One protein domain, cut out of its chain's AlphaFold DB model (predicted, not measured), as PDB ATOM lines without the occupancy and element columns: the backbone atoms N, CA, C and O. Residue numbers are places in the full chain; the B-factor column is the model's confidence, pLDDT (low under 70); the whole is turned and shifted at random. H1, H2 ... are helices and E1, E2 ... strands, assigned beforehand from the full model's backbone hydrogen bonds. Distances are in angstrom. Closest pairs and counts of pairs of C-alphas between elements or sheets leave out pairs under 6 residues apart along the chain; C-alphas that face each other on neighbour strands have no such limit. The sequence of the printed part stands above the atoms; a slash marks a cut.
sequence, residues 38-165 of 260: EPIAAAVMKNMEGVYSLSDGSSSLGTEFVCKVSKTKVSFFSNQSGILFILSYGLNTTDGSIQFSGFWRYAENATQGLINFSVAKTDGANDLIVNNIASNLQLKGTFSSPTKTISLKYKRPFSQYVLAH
ATOM      1  N   GLU A  38     -27.327  38.045  -4.423       94.62
ATOM      2  CA  GLU A  38     -28.313  37.477  -5.336       94.62
ATOM      3  C   GLU A  38     -29.443  36.773  -4.561       94.62
ATOM      4  O   GLU A  38     -29.198  36.204  -3.487       94.62
ATOM      5  N   PRO A  39     -30.685  36.756  -5.078       93.94
ATOM      6  CA  PRO A  39     -31.791  36.055  -4.434       93.94
ATOM      7  C   PRO A  39     -31.532  34.551  -4.278       93.94
ATOM      8  O   PRO A  39     -31.067  33.880  -5.199       93.94
ATOM      9  N   ILE A  40     -31.925  33.991  -3.130       94.44
ATOM     10  CA  ILE A  40     -31.947  32.540  -2.898       94.44
ATOM     11  C   ILE A  40     -33.393  32.052  -2.984       94.44
ATOM     12  O   ILE A  40     -34.299  32.653  -2.403       94.44
ATOM     13  N   ALA A  41     -33.626  30.941  -3.687       93.44
ATOM     14  CA  ALA A  41     -34.957  30.357  -3.801       93.44
ATOM     15  C   ALA A  41     -35.536  30.004  -2.417       93.44
ATOM     16  O   ALA A  41     -34.897  29.320  -1.616       93.44
ATOM     17  N   ALA A  42     -36.787  30.400  -2.161       90.62
ATOM     18  CA  ALA A  42     -37.461  30.148  -0.883       90.62
ATOM     19  C   ALA A  42     -37.508  28.653  -0.512       90.62
ATOM     20  O   ALA A  42     -37.405  28.303   0.658       90.62
ATOM     21  N   ALA A  43     -37.618  27.761  -1.504       92.94
ATOM     22  CA  ALA A  43     -37.598  26.314  -1.286       92.94
ATOM     23  C   ALA A  43     -36.263  25.810  -0.704       92.94
ATOM     24  O   ALA A  43     -36.276  24.910   0.130       92.94
ATOM     25  N   VAL A  44     -35.134  26.415  -1.095       95.38
ATOM     26  CA  VAL A  44     -33.813  26.111  -0.520       95.38
ATOM     27  C   VAL A  44     -33.752  26.623   0.913       95.38
ATOM     28  O   VAL A  44     -33.386  25.881   1.823       95.38
ATOM     29  N   MET A  45     -34.183  27.868   1.131       95.75
ATOM     30  CA  MET A  45     -34.161  28.480   2.459       95.75
ATOM     31  C   MET A  45     -35.081  27.769   3.448       95.75
ATOM     32  O   MET A  45     -34.705  27.634   4.604       95.75
ATOM     33  N   LYS A  46     -36.218  27.207   3.019       93.75
ATOM     34  CA  LYS A  46     -37.078  26.380   3.885       93.75
ATOM     35  C   LYS A  46     -36.341  25.214   4.553       93.75
ATOM     36  O   LYS A  46     -36.739  24.812   5.641       93.75
ATOM     37  N   ASN A  47     -35.254  24.702   3.974       95.44
ATOM     38  CA  ASN A  47     -34.473  23.633   4.606       95.44
ATOM     39  C   ASN A  47     -33.754  24.089   5.886       95.44
ATOM     40  O   ASN A  47     -33.366  23.246   6.690       95.44
ATOM     41  N   MET A  48     -33.600  25.401   6.107       96.38
ATOM     42  CA  MET A  48     -33.039  25.950   7.346       96.38
ATOM     43  C   MET A  48     -34.054  26.021   8.497       96.38
ATOM     44  O   MET A  48     -33.677  26.348   9.620       96.38
ATOM     45  N   GLU A  49     -35.340  25.752   8.252       95.56
ATOM     46  CA  GLU A  49     -36.338  25.752   9.321       95.56
ATOM     47  C   GLU A  49     -35.989  24.735  10.419       95.56
ATOM     48  O   GLU A  49     -35.499  23.627  10.167       95.56
ATOM     49  N   GLY A  50     -36.239  25.108  11.672       95.75
ATOM     50  CA  GLY A  50     -35.908  24.259  12.809       95.75
ATOM     51  C   GLY A  50     -35.625  25.033  14.084       95.75
ATOM     52  O   GLY A  50     -36.039  26.177  14.262       95.75
ATOM     53  N   VAL A  51     -34.919  24.377  14.998       97.81
ATOM     54  CA  VAL A  51     -34.516  24.942  16.286       97.81
ATOM     55  C   VAL A  51     -33.031  25.261  16.249       97.81
ATOM     56  O   VAL A  51     -32.216  24.422  15.863       97.81
ATOM     57  N   TYR A  52     -32.689  26.455  16.708       98.69
ATOM     58  CA  TYR A  52     -31.333  26.959  16.853       98.69
ATOM     59  C   TYR A  52     -31.038  27.233  18.325       98.69
ATOM     60  O   TYR A  52     -31.930  27.596  19.091       98.69
ATOM     61  N   SER A  53     -29.779  27.086  18.719       98.56
ATOM     62  CA  SER A  53     -29.296  27.475  20.045       98.56
ATOM     63  C   SER A  53     -28.184  28.504  19.934       98.56
ATOM     64  O   SER A  53     -27.370  28.442  19.009       98.56
ATOM     65  N   LEU A  54     -28.117  29.409  20.906       98.44
ATOM     66  CA  LEU A  54     -26.983  30.303  21.095       98.44
ATOM     67  C   LEU A  54     -25.712  29.465  21.269       98.44
ATOM     68  O   LEU A  54     -25.619  28.651  22.187       98.44
ATOM     69  N   SER A  55     -24.751  29.644  20.369       97.88
ATOM     70  CA  SER A  55     -23.449  28.981  20.440       97.88
ATOM     71  C   SER A  55     -22.362  29.884  21.011       97.88
ATOM     72  O   SER A  55     -21.392  29.371  21.551       97.88
ATOM     73  N   ASP A  56     -22.499  31.204  20.846       97.56
ATOM     74  CA  ASP A  56     -21.552  32.211  21.337       97.56
ATOM     75  C   ASP A  56     -22.197  33.614  21.345       97.56
ATOM     76  O   ASP A  56     -23.212  33.840  20.676       97.56
ATOM     77  N   GLY A  57     -21.599  34.572  22.051       95.56
ATOM     78  CA  GLY A  57     -22.043  35.967  22.121       95.56
ATOM     79  C   GLY A  57     -23.086  36.248  23.209       95.56
ATOM     80  O   GLY A  57     -23.166  35.567  24.230       95.56
ATOM     81  N   SER A  58     -23.865  37.316  23.030       94.94
ATOM     82  CA  SER A  58     -24.799  37.802  24.049       94.94
ATOM     83  C   SER A  58     -26.092  36.985  24.114       94.94
ATOM     84  O   SER A  58     -26.775  36.808  23.110       94.94
ATOM     85  N   SER A  59     -26.491  36.600  25.329       95.12
ATOM     86  CA  SER A  59     -27.775  35.945  25.615       95.12
ATOM     87  C   SER A  59     -28.947  36.910  25.825       95.12
ATOM     88  O   SER A  59     -30.051  36.465  26.127       95.12
ATOM     89  N   SER A  60     -28.762  38.231  25.666       93.94
ATOM     90  CA  SER A  60     -29.834  39.206  25.945       93.94
ATOM     91  C   SER A  60     -31.030  39.103  25.000       93.94
ATOM     92  O   SER A  60     -32.092  39.628  25.313       93.94
ATOM     93  N   LEU A  61     -30.855  38.450  23.849       94.75
ATOM     94  CA  LEU A  61     -31.934  38.156  22.907       94.75
ATOM     95  C   LEU A  61     -32.473  36.726  23.051       94.75
ATOM     96  O   LEU A  61     -33.333  36.343  22.267       94.75
ATOM     97  N   GLY A  62     -31.993  35.948  24.027       96.44
ATOM     98  CA  GLY A  62     -32.369  34.556  24.276       96.44
ATOM     99  C   GLY A  62     -31.258  33.548  23.997       96.44
ATOM    100  O   GLY A  62     -30.146  33.894  23.594       96.44
ATOM    101  N   THR A  63     -31.569  32.280  24.258       98.12
ATOM    102  CA  THR A  63     -30.627  31.152  24.142       98.12
ATOM    103  C   THR A  63     -31.114  30.053  23.206       98.12
ATOM    104  O   THR A  63     -30.299  29.266  22.723       98.12
ATOM    105  N   GLU A  64     -32.410  30.010  22.904       98.25
ATOM    106  CA  GLU A  64     -33.008  29.100  21.931       98.25
ATOM    107  C   GLU A  64     -33.974  29.859  21.030       98.25
ATOM    108  O   GLU A  64     -34.697  30.749  21.480       98.25
ATOM    109  N   PHE A  65     -33.977  29.489  19.751       97.75
ATOM    110  CA  PHE A  65     -34.729  30.183  18.717       97.75
ATOM    111  C   PHE A  65     -35.405  29.184  17.782       97.75
ATOM    112  O   PHE A  65     -34.791  28.208  17.348       97.75
ATOM    113  N   VAL A  66     -36.658  29.449  17.431       95.44
ATOM    114  CA  VAL A  66     -37.380  28.745  16.365       95.44
ATOM    115  C   VAL A  66     -37.230  29.535  15.072       95.44
ATOM    116  O   VAL A  66     -37.607  30.699  15.034       95.44
ATOM    117  N   CYS A  67     -36.695  28.916  14.023       95.25
ATOM    118  CA  CYS A  67     -36.523  29.513  12.702       95.25
ATOM    119  C   CYS A  67     -37.652  29.085  11.760       95.25
ATOM    120  O   CYS A  67     -37.863  27.884  11.560       95.25
ATOM    121  N   LYS A  68     -38.335  30.054  11.153       91.81
ATOM    122  CA  LYS A  68     -39.334  29.859  10.094       91.81
ATOM    123  C   LYS A  68     -38.971  30.696   8.876       91.81
ATOM    124  O   LYS A  68     -38.447  31.799   9.011       91.81
ATOM    125  N   VAL A  69     -39.287  30.189   7.692       90.44
ATOM    126  CA  VAL A  69     -39.030  30.854   6.415       90.44
ATOM    127  C   VAL A  69     -40.351  31.134   5.709       90.44
ATOM    128  O   VAL A  69     -41.138  30.225   5.436       90.44
ATOM    129  N   SER A  70     -40.585  32.406   5.394       81.75
ATOM    130  CA  SER A  70     -41.616  32.850   4.455       81.75
ATOM    131  C   SER A  70     -40.970  33.198   3.106       81.75
ATOM    132  O   SER A  70     -39.761  33.054   2.938       81.75
ATOM    133  N   LYS A  71     -41.762  33.614   2.107       74.50
ATOM    134  CA  LYS A  71     -41.303  33.787   0.711       74.50
ATOM    135  C   LYS A  71     -39.964  34.523   0.580       74.50
ATOM    136  O   LYS A  71     -39.124  34.093  -0.202       74.50
ATOM    137  N   THR A  72     -39.784  35.619   1.310       76.19
ATOM    138  CA  THR A  72     -38.594  36.484   1.216       76.19
ATOM    139  C   THR A  72     -37.963  36.787   2.572       76.19
ATOM    140  O   THR A  72     -37.011  37.567   2.642       76.19
ATOM    141  N   LYS A  73     -38.485  36.198   3.656       88.44
ATOM    142  CA  LYS A  73     -38.054  36.491   5.023       88.44
ATOM    143  C   LYS A  73     -37.715  35.222   5.781       88.44
ATOM    144  O   LYS A  73     -38.323  34.171   5.598       88.44
ATOM    145  N   VAL A  74     -36.756  35.360   6.683       92.38
ATOM    146  CA  VAL A  74     -36.453  34.384   7.722       92.38
ATOM    147  C   VAL A  74     -36.786  35.033   9.056       92.38
ATOM    148  O   VAL A  74     -36.325  36.138   9.354       92.38
ATOM    149  N   SER A  75     -37.585  34.340   9.854       92.44
ATOM    150  CA  SER A  75     -38.008  34.789  11.169       92.44
ATOM    151  C   SER A  75     -37.470  33.859  12.242       92.44
ATOM    152  O   SER A  75     -37.600  32.640  12.136       92.44
ATOM    153  N   PHE A  76     -36.893  34.438  13.292       95.38
ATOM    154  CA  PHE A  76     -36.480  33.698  14.482       95.38
ATOM    155  C   PHE A  76     -37.338  34.114  15.670       95.38
ATOM    156  O   PHE A  76     -37.429  35.301  15.964       95.38
ATOM    157  N   PHE A  77     -37.916  33.150  16.379       94.12
ATOM    158  CA  PHE A  77     -38.718  33.373  17.581       94.12
ATOM    159  C   PHE A  77     -37.928  32.908  18.792       94.12
ATOM    160  O   PHE A  77     -37.601  31.726  18.903       94.12
ATOM    161  N   SER A  78     -37.584  33.846  19.663       96.19
ATOM    162  CA  SER A  78     -36.762  33.598  20.839       96.19
ATOM    163  C   SER A  78     -37.564  32.984  21.981       96.19
ATOM    164  O   SER A  78     -38.735  33.307  22.185       96.19
ATOM    165  N   ASN A  79     -36.901  32.175  22.804       96.25
ATOM    166  CA  ASN A  79     -37.415  31.757  24.108       96.25
ATOM    167  C   ASN A  79     -37.444  32.889  25.156       96.25
ATOM    168  O   ASN A  79     -37.944  32.684  26.262       96.25
ATOM    169  N   GLN A  80     -36.913  34.072  24.838       94.31
ATOM    170  CA  GLN A  80     -36.831  35.209  25.746       94.31
ATOM    171  C   GLN A  80     -37.909  36.251  25.435       94.31
ATOM    172  O   GLN A  80     -37.885  36.883  24.384       94.31
ATOM    173  N   SER A  81     -38.804  36.487  26.398       88.19
ATOM    174  CA  SER A  81     -39.659  37.685  26.492       88.19
ATOM    175  C   SER A  81     -40.430  38.078  25.216       88.19
ATOM    176  O   SER A  81     -40.695  39.258  25.010       88.19
ATOM    177  N   GLY A  82     -40.796  37.124  24.354       88.00
ATOM    178  CA  GLY A  82     -41.495  37.418  23.096       88.00
ATOM    179  C   GLY A  82     -40.643  38.199  22.087       88.00
ATOM    180  O   GLY A  82     -41.180  38.988  21.309       88.00
ATOM    181  N   ILE A  83     -39.319  38.031  22.134       92.75
ATOM    182  CA  ILE A  83     -38.392  38.608  21.159       92.75
ATOM    183  C   ILE A  83     -38.471  37.817  19.853       92.75
ATOM    184  O   ILE A  83     -38.450  36.583  19.853       92.75
ATOM    185  N   LEU A  84     -38.492  38.528  18.731       92.00
ATOM    186  CA  LEU A  84     -38.424  37.938  17.399       92.00
ATOM    187  C   LEU A  84     -37.479  38.712  16.478       92.00
ATOM    188  O   LEU A  84     -37.286  39.918  16.648       92.00
ATOM    189  N   PHE A  85     -36.887  38.013  15.511       93.31
ATOM    190  CA  PHE A  85     -36.060  38.580  14.444       93.31
ATOM    191  C   PHE A  85     -36.804  38.464  13.124       93.31
ATOM    192  O   PHE A  85     -37.435  37.440  12.870       93.31
ATOM    193  N   ILE A  86     -36.690  39.478  12.273       91.31
ATOM    194  CA  ILE A  86     -37.228  39.467  10.910       91.31
ATOM    195  C   ILE A  86     -36.100  39.883   9.989       91.31
ATOM    196  O   ILE A  86     -35.576  40.992  10.102       91.31
ATOM    197  N   LEU A  87     -35.698  38.969   9.115       92.88
ATOM    198  CA  LEU A  87     -34.498  39.094   8.302       92.88
ATOM    199  C   LEU A  87     -34.847  38.892   6.831       92.88
ATOM    200  O   LEU A  87     -35.474  37.901   6.465       92.88
ATOM    201  N   SER A  88     -34.382  39.802   5.986       92.25
ATOM    202  CA  SER A  88     -34.163  39.519   4.568       92.25
ATOM    203  C   SER A  88     -32.844  38.751   4.405       92.25
ATOM    204  O   SER A  88     -31.968  38.842   5.271       92.25
ATOM    205  N   TYR A  89     -32.684  38.016   3.304       94.12
ATOM    206  CA  TYR A  89     -31.487  37.217   3.028       94.12
ATOM    207  C   TYR A  89     -31.056  37.279   1.554       94.12
ATOM    208  O   TYR A  89     -31.874  37.564   0.680       94.12
ATOM    209  N   GLY A  90     -29.789  36.960   1.282       95.12
ATOM    210  CA  GLY A  90     -29.230  36.871  -0.070       95.12
ATOM    211  C   GLY A  90     -27.894  36.125  -0.111       95.12
ATOM    212  O   GLY A  90     -27.231  35.962   0.914       95.12
ATOM    213  N   LEU A  91     -27.506  35.644  -1.292       96.31
ATOM    214  CA  LEU A  91     -26.236  34.957  -1.537       96.31
ATOM    215  C   LEU A  91     -25.182  35.951  -2.016       96.31
ATOM    216  O   LEU A  91     -25.336  36.553  -3.074       96.31
ATOM    217  N   ASN A  92     -24.073  36.071  -1.295       95.88
ATOM    218  CA  ASN A  92     -22.888  36.728  -1.826       95.88
ATOM    219  C   ASN A  92     -22.157  35.754  -2.761       95.88
ATOM    220  O   ASN A  92     -21.567  34.764  -2.325       95.88
ATOM    221  N   THR A  93     -22.188  36.021  -4.064       93.81
ATOM    222  CA  THR A  93     -21.580  35.146  -5.078       93.81
ATOM    223  C   THR A  93     -20.053  35.213  -5.107       93.81
ATOM    224  O   THR A  93     -19.425  34.343  -5.708       93.81
ATOM    225  N   THR A  94     -19.443  36.211  -4.458       93.38
ATOM    226  CA  THR A  94     -17.982  36.386  -4.416       93.38
ATOM    227  C   THR A  94     -17.322  35.377  -3.479       93.38
ATOM    228  O   THR A  94     -16.290  34.805  -3.819       93.38
ATOM    229  N   ASP A  95     -17.915  35.134  -2.307       95.00
ATOM    230  CA  ASP A  95     -17.369  34.228  -1.285       95.00
ATOM    231  C   ASP A  95     -18.266  33.011  -0.980       95.00
ATOM    232  O   ASP A  95     -17.844  32.078  -0.290       95.00
ATOM    233  N   GLY A  96     -19.481  32.972  -1.535       95.38
ATOM    234  CA  GLY A  96     -20.453  31.899  -1.331       95.38
ATOM    235  C   GLY A  96     -21.126  31.925   0.042       95.38
ATOM    236  O   GLY A  96     -21.637  30.892   0.480       95.38
ATOM    237  N   SER A  97     -21.091  33.057   0.747       97.19
ATOM    238  CA  SER A  97     -21.772  33.237   2.031       97.19
ATOM    239  C   SER A  97     -23.239  33.633   1.861       97.19
ATOM    240  O   SER A  97     -23.618  34.305   0.903       97.19
ATOM    241  N   ILE A  98     -24.077  33.246   2.823       97.38
ATOM    242  CA  ILE A  98     -25.452  33.749   2.922       97.38
ATOM    243  C   ILE A  98     -25.446  34.924   3.887       97.38
ATOM    244  O   ILE A  98     -25.042  34.779   5.042       97.38
ATOM    245  N   GLN A  99     -25.915  36.074   3.423       96.56
ATOM    246  CA  GLN A  99     -26.050  37.275   4.229       96.56
ATOM    247  C   GLN A  99     -27.494  37.475   4.658       96.56
ATOM    248  O   GLN A  99     -28.425  37.193   3.905       96.56
ATOM    249  N   PHE A 100     -27.670  37.988   5.872       95.19
ATOM    250  CA  PHE A 100     -28.959  38.324   6.458       95.19
ATOM    251  C   PHE A 100     -28.917  39.741   7.008       95.19
ATOM    252  O   PHE A 100     -27.925  40.161   7.616       95.19
ATOM    253  N   SER A 101     -30.025  40.454   6.848       93.19
ATOM    254  CA  SER A 101     -30.175  41.808   7.363       93.19
ATOM    255  C   SER A 101     -31.613  42.086   7.766       93.19
ATOM    256  O   SER A 101     -32.552  41.727   7.051       93.19
ATOM    257  N   GLY A 102     -31.790  42.722   8.919       91.88
ATOM    258  CA  GLY A 102     -33.101  43.113   9.405       91.88
ATOM    259  C   GLY A 102     -33.047  43.678  10.815       91.88
ATOM    260  O   GLY A 102     -32.150  44.462  11.148       91.88
ATOM    261  N   PHE A 103     -34.017  43.296  11.637       90.56
ATOM    262  CA  PHE A 103     -34.172  43.806  12.997       90.56
ATOM    263  C   PHE A 103     -34.692  42.732  13.957       90.56
ATOM    264  O   PHE A 103     -35.308  41.741  13.558       90.56
ATOM    265  N   TRP A 104     -34.424  42.948  15.239       91.94
ATOM    266  CA  TRP A 104     -35.054  42.261  16.355       91.94
ATOM    267  C   TRP A 104     -36.053  43.199  17.029       91.94
ATOM    268  O   TRP A 104     -35.884  44.420  17.000       91.94
ATOM    269  N   ARG A 105     -37.085  42.642  17.660       89.56
ATOM    270  CA  ARG A 105     -38.093  43.411  18.401       89.56
ATOM    271  C   ARG A 105     -38.786  42.579  19.463       89.56
ATOM    272  O   ARG A 105     -38.786  41.353  19.379       89.56
ATOM    273  N   TYR A 106     -39.434  43.254  20.404       89.12
ATOM    274  CA  TYR A 106     -40.451  42.641  21.252       89.12
ATOM    275  C   TYR A 106     -41.804  42.582  20.527       89.12
ATOM    276  O   TYR A 106     -42.168  43.498  19.786       89.12
ATOM    277  N   ALA A 107     -42.572  41.520  20.771       84.69
ATOM    278  CA  ALA A 107     -43.958  41.413  20.307       84.69
ATOM    279  C   ALA A 107     -44.917  42.342  21.081       84.69
ATOM    280  O   ALA A 107     -45.900  42.823  20.529       84.69
ATOM    281  N   GLU A 108     -44.608  42.629  22.349       83.50
ATOM    282  CA  GLU A 108     -45.528  43.287  23.293       83.50
ATOM    283  C   GLU A 108     -45.152  44.740  23.632       83.50
ATOM    284  O   GLU A 108     -45.797  45.360  24.474       83.50
ATOM    285  N   ASN A 109     -44.091  45.290  23.035       86.25
ATOM    286  CA  ASN A 109     -43.709  46.692  23.216       86.25
ATOM    287  C   ASN A 109     -42.928  47.227  22.002       86.25
ATOM    288  O   ASN A 109     -42.552  46.475  21.108       86.25
ATOM    289  N   ALA A 110     -42.680  48.537  21.979       84.88
ATOM    290  CA  ALA A 110     -42.032  49.231  20.864       84.88
ATOM    291  C   ALA A 110     -40.493  49.093  20.816       84.88
ATOM    292  O   ALA A 110     -39.846  49.676  19.949       84.88
ATOM    293  N   THR A 111     -39.868  48.366  21.746       87.44
ATOM    294  CA  THR A 111     -38.406  48.225  21.772       87.44
ATOM    295  C   THR A 111     -37.946  47.258  20.684       87.44
ATOM    296  O   THR A 111     -38.433  46.131  20.564       87.44
ATOM    297  N   GLN A 112     -36.974  47.710  19.900       89.44
ATOM    298  CA  GLN A 112     -36.452  47.022  18.727       89.44
ATOM    299  C   GLN A 112     -35.041  47.522  18.404       89.44
ATOM    300  O   GLN A 112     -34.619  48.574  18.892       89.44
ATOM    301  N   GLY A 113     -34.318  46.797  17.559       89.88
ATOM    302  CA  GLY A 113     -32.992  47.199  17.102       89.88
ATOM    303  C   GLY A 113     -32.544  46.424  15.872       89.88
ATOM    304  O   GLY A 113     -33.134  45.414  15.505       89.88
ATOM    305  N   LEU A 114     -31.489  46.899  15.218       91.62
ATOM    306  CA  LEU A 114     -30.937  46.237  14.038       91.62
ATOM    307  C   LEU A 114     -30.233  44.935  14.421       91.62
ATOM    308  O   LEU A 114     -29.610  44.851  15.484       91.62
ATOM    309  N   ILE A 115     -30.315  43.941  13.539       93.19
ATOM    310  CA  ILE A 115     -29.567  42.687  13.629       93.19
ATOM    311  C   ILE A 115     -29.183  42.212  12.229       93.19
ATOM    312  O   ILE A 115     -29.970  42.300  11.284       93.19
ATOM    313  N   ASN A 116     -27.962  41.709  12.101       94.50
ATOM    314  CA  ASN A 116     -27.439  41.132  10.869       94.50
ATOM    315  C   ASN A 116     -26.790  39.786  11.186       94.50
ATOM    316  O   ASN A 116     -26.221  39.616  12.266       94.50
ATOM    317  N   PHE A 117     -26.837  38.859  10.232       96.69
ATOM    318  CA  PHE A 117     -26.104  37.597  10.299       96.69
ATOM    319  C   PHE A 117     -25.375  37.329   8.984       96.69
ATOM    320  O   PHE A 117     -25.781  37.798   7.925       96.69
ATOM    321  N   SER A 118     -24.331  36.518   9.066       97.06
ATOM    322  CA  SER A 118     -23.637  35.899   7.945       97.06
ATOM    323  C   SER A 118     -23.487  34.407   8.229       97.06
ATOM    324  O   SER A 118     -23.237  34.005   9.372       97.06
ATOM    325  N   VAL A 119     -23.634  33.587   7.195       98.19
ATOM    326  CA  VAL A 119     -23.263  32.170   7.197       98.19
ATOM    327  C   VAL A 119     -22.166  32.010   6.160       98.19
ATOM    328  O   VAL A 119     -22.424  32.073   4.958       98.19
ATOM    329  N   ALA A 120     -20.931  31.823   6.617       98.00
ATOM    330  CA  ALA A 120     -19.814  31.579   5.717       98.00
ATOM    331  C   ALA A 120     -19.996  30.251   4.969       98.00
ATOM    332  O   ALA A 120     -20.668  29.331   5.442       98.00
ATOM    333  N   LYS A 121     -19.308  30.104   3.831       96.25
ATOM    334  CA  LYS A 121     -19.288  28.852   3.063       96.25
ATOM    335  C   LYS A 121     -18.938  27.635   3.933       96.25
ATOM    336  O   LYS A 121     -19.563  26.585   3.798       96.25
ATOM    337  N   THR A 122     -17.978  27.805   4.842       96.56
ATOM    338  CA  THR A 122     -17.510  26.793   5.806       96.56
ATOM    339  C   THR A 122     -18.441  26.589   7.000       96.56
ATOM    340  O   THR A 122     -18.350  25.563   7.661       96.56
ATOM    341  N   ASP A 123     -19.339  27.539   7.268       98.06
ATOM    342  CA  ASP A 123     -20.307  27.501   8.371       98.06
ATOM    343  C   ASP A 123     -21.665  26.917   7.915       98.06
ATOM    344  O   ASP A 123     -22.711  27.199   8.498       98.06
ATOM    345  N   GLY A 124     -21.665  26.120   6.839       97.19
ATOM    346  CA  GLY A 124     -22.837  25.392   6.344       97.19
ATOM    347  C   GLY A 124     -23.611  26.057   5.200       97.19
ATOM    348  O   GLY A 124     -24.563  25.456   4.711       97.19
ATOM    349  N   ALA A 125     -23.218  27.245   4.714       97.56
ATOM    350  CA  ALA A 125     -23.914  27.879   3.582       97.56
ATOM    351  C   ALA A 125     -23.881  27.010   2.313       97.56
ATOM    352  O   ALA A 125     -24.901  26.845   1.650       97.56
ATOM    353  N   ASN A 126     -22.731  26.399   2.000       96.56
ATOM    354  CA  ASN A 126     -22.608  25.520   0.835       96.56
ATOM    355  C   ASN A 126     -23.479  24.264   0.960       96.56
ATOM    356  O   ASN A 126     -24.108  23.854  -0.011       96.56
ATOM    357  N   ASP A 127     -23.531  23.674   2.156       96.81
ATOM    358  CA  ASP A 127     -24.350  22.492   2.431       96.81
ATOM    359  C   ASP A 127     -25.838  22.800   2.258       96.81
ATOM    360  O   ASP A 127     -26.566  22.009   1.657       96.81
ATOM    361  N   LEU A 128     -26.285  23.975   2.706       97.25
ATOM    362  CA  LEU A 128     -27.666  24.404   2.521       97.25
ATOM    363  C   LEU A 128     -27.984  24.652   1.044       97.25
ATOM    364  O   LEU A 128     -28.977  24.133   0.545       97.25
ATOM    365  N   ILE A 129     -27.147  25.422   0.343       96.19
ATOM    366  CA  ILE A 129     -27.420  25.859  -1.035       96.19
ATOM    367  C   ILE A 129     -27.347  24.697  -2.026       96.19
ATOM    368  O   ILE A 129     -28.197  24.585  -2.906       96.19
ATOM    369  N   VAL A 130     -26.319  23.854  -1.912       94.38
ATOM    370  CA  VAL A 130     -26.036  22.802  -2.898       94.38
ATOM    371  C   VAL A 130     -26.727  21.496  -2.527       94.38
ATOM    372  O   VAL A 130     -27.264  20.816  -3.398       94.38
ATOM    373  N   ASN A 131     -26.732  21.147  -1.237       94.75
ATOM    374  CA  ASN A 131     -27.167  19.829  -0.774       94.75
ATOM    375  C   ASN A 131     -28.506  19.858  -0.026       94.75
ATOM    376  O   ASN A 131     -29.010  18.793   0.324       94.75
ATOM    377  N   ASN A 132     -29.096  21.037   0.217       95.19
ATOM    378  CA  ASN A 132     -30.297  21.209   1.042       95.19
ATOM    379  C   ASN A 132     -30.126  20.692   2.487       95.19
ATOM    380  O   ASN A 132     -31.085  20.237   3.109       95.19
ATOM    381  N   ILE A 133     -28.907  20.755   3.038       94.50
ATOM    382  CA  ILE A 133     -28.577  20.259   4.383       94.50
ATOM    383  C   ILE A 133     -28.336  21.431   5.341       94.50
ATOM    384  O   ILE A 133     -27.428  22.233   5.147       94.50
ATOM    385  N   ALA A 134     -29.112  21.489   6.426       95.38
ATOM    386  CA  ALA A 134     -29.025  22.551   7.433       95.38
ATOM    387  C   ALA A 134     -28.221  22.191   8.696       95.38
ATOM    388  O   ALA A 134     -27.938  23.067   9.510       95.38
ATOM    389  N   SER A 135     -27.833  20.924   8.884       94.12
ATOM    390  CA  SER A 135     -27.274  20.423  10.153       94.12
ATOM    391  C   SER A 135     -25.996  21.130  10.616       94.12
ATOM    392  O   SER A 135     -25.706  21.142  11.811       94.12
ATOM    393  N   ASN A 136     -25.247  21.721   9.684       94.31
ATOM    394  CA  ASN A 136     -23.986  22.412   9.951       94.31
ATOM    395  C   ASN A 136     -24.133  23.937  10.039       94.31
ATOM    396  O   ASN A 136     -23.134  24.615  10.262       94.31
ATOM    397  N   LEU A 137     -25.344  24.481   9.867       98.12
ATOM    398  CA  LEU A 137     -25.551  25.925   9.807       98.12
ATOM    399  C   LEU A 137     -25.145  26.608  11.112       98.12
ATOM    400  O   LEU A 137     -25.692  26.327  12.187       98.12
ATOM    401  N   GLN A 138     -24.239  27.569  10.983       98.38
ATOM    402  CA  GLN A 138     -23.889  28.510  12.031       98.38
ATOM    403  C   GLN A 138     -24.022  29.941  11.508       98.38
ATOM    404  O   GLN A 138     -23.305  30.368  10.608       98.38
ATOM    405  N   LEU A 139     -24.952  30.686  12.095       98.44
ATOM    406  CA  LEU A 139     -25.177  32.092  11.797       98.44
ATOM    407  C   LEU A 139     -24.350  32.912  12.777       98.44
ATOM    408  O   LEU A 139     -24.558  32.810  13.986       98.44
ATOM    409  N   LYS A 140     -23.443  33.743  12.272       98.12
ATOM    410  CA  LYS A 140     -22.646  34.679  13.073       98.12
ATOM    411  C   LYS A 140     -23.146  36.085  12.809       98.12
ATOM    412  O   LYS A 140     -23.252  36.490  11.655       98.12
ATOM    413  N   GLY A 141     -23.489  36.812  13.858       95.56
ATOM    414  CA  GLY A 141     -24.203  38.070  13.723       95.56
ATOM    415  C   GLY A 141     -23.838  39.123  14.747       95.56
ATOM    416  O   GLY A 141     -23.093  38.894  15.706       95.56
ATOM    417  N   THR A 142     -24.394  40.303  14.515       94.50
ATOM    418  CA  THR A 142     -24.275  41.473  15.380       94.50
ATOM    419  C   THR A 142     -25.622  42.168  15.513       94.50
ATOM    420  O   THR A 142     -26.425  42.163  14.580       94.50
ATOM    421  N   PHE A 143     -25.879  42.771  16.674       92.00
ATOM    422  CA  PHE A 143     -27.065  43.598  16.904       92.00
ATOM    423  C   PHE A 143     -26.733  44.850  17.718       92.00
ATOM    424  O   PHE A 143     -25.795  44.850  18.519       92.00
ATOM    425  N   SER A 144     -27.493  45.927  17.507       82.12
ATOM    426  CA  SER A 144     -27.187  47.261  18.043       82.12
ATOM    427  C   SER A 144     -27.977  47.600  19.316       82.12
ATOM    428  O   SER A 144     -29.201  47.691  19.275       82.12
ATOM    429  N   SER A 145     -27.266  47.806  20.434       57.19
ATOM    430  CA  SER A 145     -27.244  49.002  21.317       57.19
ATOM    431  C   SER A 145     -26.823  48.609  22.755       57.19
ATOM    432  O   SER A 145     -27.688  48.292  23.577       57.19
ATOM    433  N   PRO A 146     -25.511  48.579  23.103       70.44
ATOM    434  CA  PRO A 146     -24.313  48.686  22.246       70.44
ATOM    435  C   PRO A 146     -24.177  47.509  21.266       70.44
ATOM    436  O   PRO A 146     -24.892  46.517  21.405       70.44
ATOM    437  N   THR A 147     -23.285  47.610  20.269       88.00
ATOM    438  CA  THR A 147     -23.028  46.507  19.325       88.00
ATOM    439  C   THR A 147     -22.571  45.269  20.083       88.00
ATOM    440  O   THR A 147     -21.535  45.278  20.747       88.00
ATOM    441  N   LYS A 148     -23.352  44.199  19.976       93.69
ATOM    442  CA  LYS A 148     -23.082  42.904  20.593       93.69
ATOM    443  C   LYS A 148     -23.013  41.844  19.513       93.69
ATOM    444  O   LYS A 148     -23.749  41.908  18.531       93.69
ATOM    445  N   THR A 149     -22.139  40.868  19.707       96.38
ATOM    446  CA  THR A 149     -22.087  39.672  18.870       96.38
ATOM    447  C   THR A 149     -23.122  38.656  19.340       96.38
ATOM    448  O   THR A 149     -23.483  38.605  20.521       96.38
ATOM    449  N   ILE A 150     -23.605  37.845  18.409       97.38
ATOM    450  CA  ILE A 150     -24.497  36.715  18.662       97.38
ATOM    451  C   ILE A 150     -24.218  35.645  17.612       97.38
ATOM    452  O   ILE A 150     -24.116  35.954  16.427       97.38
ATOM    453  N   SER A 151     -24.082  34.393  18.032       98.19
ATOM    454  CA  SER A 151     -23.934  33.264  17.114       98.19
ATOM    455  C   SER A 151     -24.978  32.201  17.404       98.19
ATOM    456  O   SER A 151     -25.116  31.762  18.545       98.19
ATOM    457  N   LEU A 152     -25.699  31.775  16.371       98.69
ATOM    458  CA  LEU A 152     -26.728  30.746  16.447       98.69
ATOM    459  C   LEU A 152     -26.264  29.509  15.689       98.69
ATOM    460  O   LEU A 152     -25.843  29.609  14.540       98.69
ATOM    461  N   LYS A 153     -26.384  28.335  16.302       98.56
ATOM    462  CA  LYS A 153     -26.095  27.053  15.658       98.56
ATOM    463  C   LYS A 153     -27.373  26.247  15.496       98.56
ATOM    464  O   LYS A 153     -28.170  26.168  16.435       98.56
ATOM    465  N   TYR A 154     -27.555  25.642  14.325       98.62
ATOM    466  CA  TYR A 154     -28.646  24.705  14.090       98.62
ATOM    467  C   TYR A 154     -28.553  23.546  15.084       98.62
ATOM    468  O   TYR A 154     -27.516  22.893  15.208       98.62
ATOM    469  N   LYS A 155     -29.635  23.313  15.826       98.38
ATOM    470  CA  LYS A 155     -29.703  22.285  16.867       98.38
ATOM    471  C   LYS A 155     -30.410  21.040  16.354       98.38
ATOM    472  O   LYS A 155     -29.926  19.934  16.572       98.38
ATOM    473  N   ARG A 156     -31.572  21.210  15.720       97.19
ATOM    474  CA  ARG A 156     -32.391  20.107  15.197       97.19
ATOM    475  C   ARG A 156     -33.510  20.611  14.282       97.19
ATOM    476  O   ARG A 156     -33.934  21.759  14.443       97.19
ATOM    477  N   PRO A 157     -34.077  19.742  13.428       96.19
ATOM    478  CA  PRO A 157     -35.319  20.049  12.733       96.19
ATOM    479  C   PRO A 157     -36.495  20.158  13.710       96.19
ATOM    480  O   PRO A 157     -36.406  19.842  14.909       96.19
ATOM    481  N   PHE A 158     -37.633  20.589  13.176       94.56
ATOM    482  CA  PHE A 158     -38.907  20.475  13.869       94.56
ATOM    483  C   PHE A 158     -39.246  19.024  14.218       94.56
ATOM    484  O   PHE A 158     -38.756  18.074  13.607       94.56
ATOM    485  N   SER A 159     -40.065  18.852  15.258       93.38
ATOM    486  CA  SER A 159     -40.579  17.530  15.604       93.38
ATOM    487  C   SER A 159     -41.498  17.025  14.492       93.38
ATOM    488  O   SER A 159     -42.099  17.818  13.771       93.38
ATOM    489  N   GLN A 160     -41.672  15.705  14.402       93.31
ATOM    490  CA  GLN A 160     -42.609  15.113  13.441       93.31
ATOM    491  C   GLN A 160     -44.033  15.656  13.608       93.31
ATOM    492  O   GLN A 160     -44.728  15.854  12.621       93.31
ATOM    493  N   TYR A 161     -44.439  15.984  14.840       92.19
ATOM    494  CA  TYR A 161     -45.718  16.642  15.092       92.19
ATOM    495  C   TYR A 161     -45.824  17.988  14.363       92.19
ATOM    496  O   TYR A 161     -46.791  18.214  13.651       92.19
ATOM    497  N   VAL A 162     -44.824  18.861  14.497       88.88
ATOM    498  CA  VAL A 162     -44.824  20.175  13.833       88.88
ATOM    499  C   VAL A 162     -44.662  20.043  12.318       88.88
ATOM    500  O   VAL A 162     -45.173  20.871  11.589       88.88
ATOM    501  N   LEU A 163     -43.984  19.009  11.816       89.19
ATOM    502  CA  LEU A 163     -43.901  18.767  10.370       89.19
ATOM    503  C   LEU A 163     -45.219  18.242   9.782       89.19
ATOM    504  O   LEU A 163     -45.510  18.493   8.617       89.19
ATOM    505  N   ALA A 164     -46.010  17.521  10.578       92.12
ATOM    506  CA  ALA A 164     -47.304  16.979  10.172       92.12
ATOM    507  C   ALA A 164     -48.462  17.988  10.287       92.12
ATOM    508  O   ALA A 164     -49.557  17.698   9.813       92.12
ATOM    509  N   HIS A 165     -48.240  19.150  10.911       89.38
ATOM    510  CA  HIS A 165     -49.265  20.169  11.126       89.38
ATOM    511  C   HIS A 165     -48.763  21.533  10.674       89.38
ATOM    512  O   HIS A 165     -47.618  21.903  10.912       89.38
TER     513      HIS A 165
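Overview. This is residues 38 to 165 of the 260 residues of the protein "GP-PDE domain-containing protein" of Mucilaginibacter sp. X5P1 (UniProt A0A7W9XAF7). Eight strands, E1 to E8, stand side by side in a closed barrel, each antiparallel to its two neighbours, with E8 paired back to E1. Helix H1 lies along the outside of the wall over E3, the short helix H2 sits at one end, within the barrel's outline, and the small helix H3 lies off the barrel on a tail after E8. The printed part has 128 residues with three named helices and eight named strands, in the order H1 E1 E2 E3 E4 E5 E6 H2 E7 E8 H3, and the class is mixed, helices and strands. The whole is compact, with a radius of gyration of the C-alphas of 13.8 A and spans of 38 by 38 by 25 A.

Along the chain. Begin with the barrel: find C-alpha 50 at (-35.908, 24.259, 12.809), where E1, residues 50 to 57, starts its 20.4 A. Next come E2, residues 64 to 69, of 16.7 A, and E3, residues 73 to 78, of 16.1 A. Find C-alpha 83 at (-38.392, 38.608, 21.159); from there E4, residues 83 to 92, runs 27.8 A, and E5, residues 97 to 106, runs 28.4 A. E6 covers residues 112 to 119 over 23.0 A, E7 residues 138 to 143 over 16.2 A, and E8 residues 148 to 156 over 25.2 A. Of the helices, H1 is residues 42 to 48, 10.2 A long, H2 is residues 125 to 131, 9.7 A, and H3 is residues 160 to 164, 6.0 A, ending at C-alpha 164 at (-47.304, 16.979, 10.172).

Arrangement. Look first along E1 to E6, a meander, each strand the antiparallel neighbour of the one before. In the hairpin of E1 and E2, N 52 and O 65 are 2.8 A apart, within hydrogen-bond range, as are N 66 and O 77 at 2.9 A in the hairpin of E2 and E3. Look for N 85 and O 76 at 2.8 A between E3 and E4, N 99 and O 90 at 2.8 A between E4 and E5, and N 100 and O 117 at 2.8 A between E5 and E6. Between E6 and E7 find N 118 and O 140 at 2.8 A, and in the hairpin of E7 and E8 find N 141 and O 150 at 2.8 A. The ring closes between E8 and E1, where N 55 and O 151 are 2.8 A apart and the directions stand at 145 degrees. H1 is on the barrel, outside it, at a height over the sheet of 7.8 A. It runs along the strands, at 25 degrees to E3 on the local plane; 4 of its C-alphas fall on E3 and 2 on E2, so that it lies over E3 and only just not over E2. The closest C-alphas of H1 and E2 are those of Lys 46 and Val 69, 5.5 A apart. H2 is on the barrel, inside it, over none of the strands, and the closest C-alphas of E5 and H2 are those of Ser 97 and Ala 125, 6.0 A apart. H1 and H2 touch, with the C-alphas of Val 44 and Ile 129 closest at 6.4 A; they run opposite ways at a steep tilt of 68 degrees, only just short of about perpendicular. H3 is not on the barrel, and it is apart from H1 and H2. Every O i to N i+4 pair is within hydrogen-bond range in H2 and H3; in H1 it is 1 of 3, beside 3 of 4 O i to N i+3 pairs.

Size, cuts and confidence. The two C-alphas farthest apart are those of Pro 146 and Ala 164, at 41.0 A. The printed part has no cut, and no link is long; E1 to E2 and H2 to E7 are short, and the others are tight. The mean pLDDT of the printed part is 93.3, and residue 145 is the one printed residue under 70.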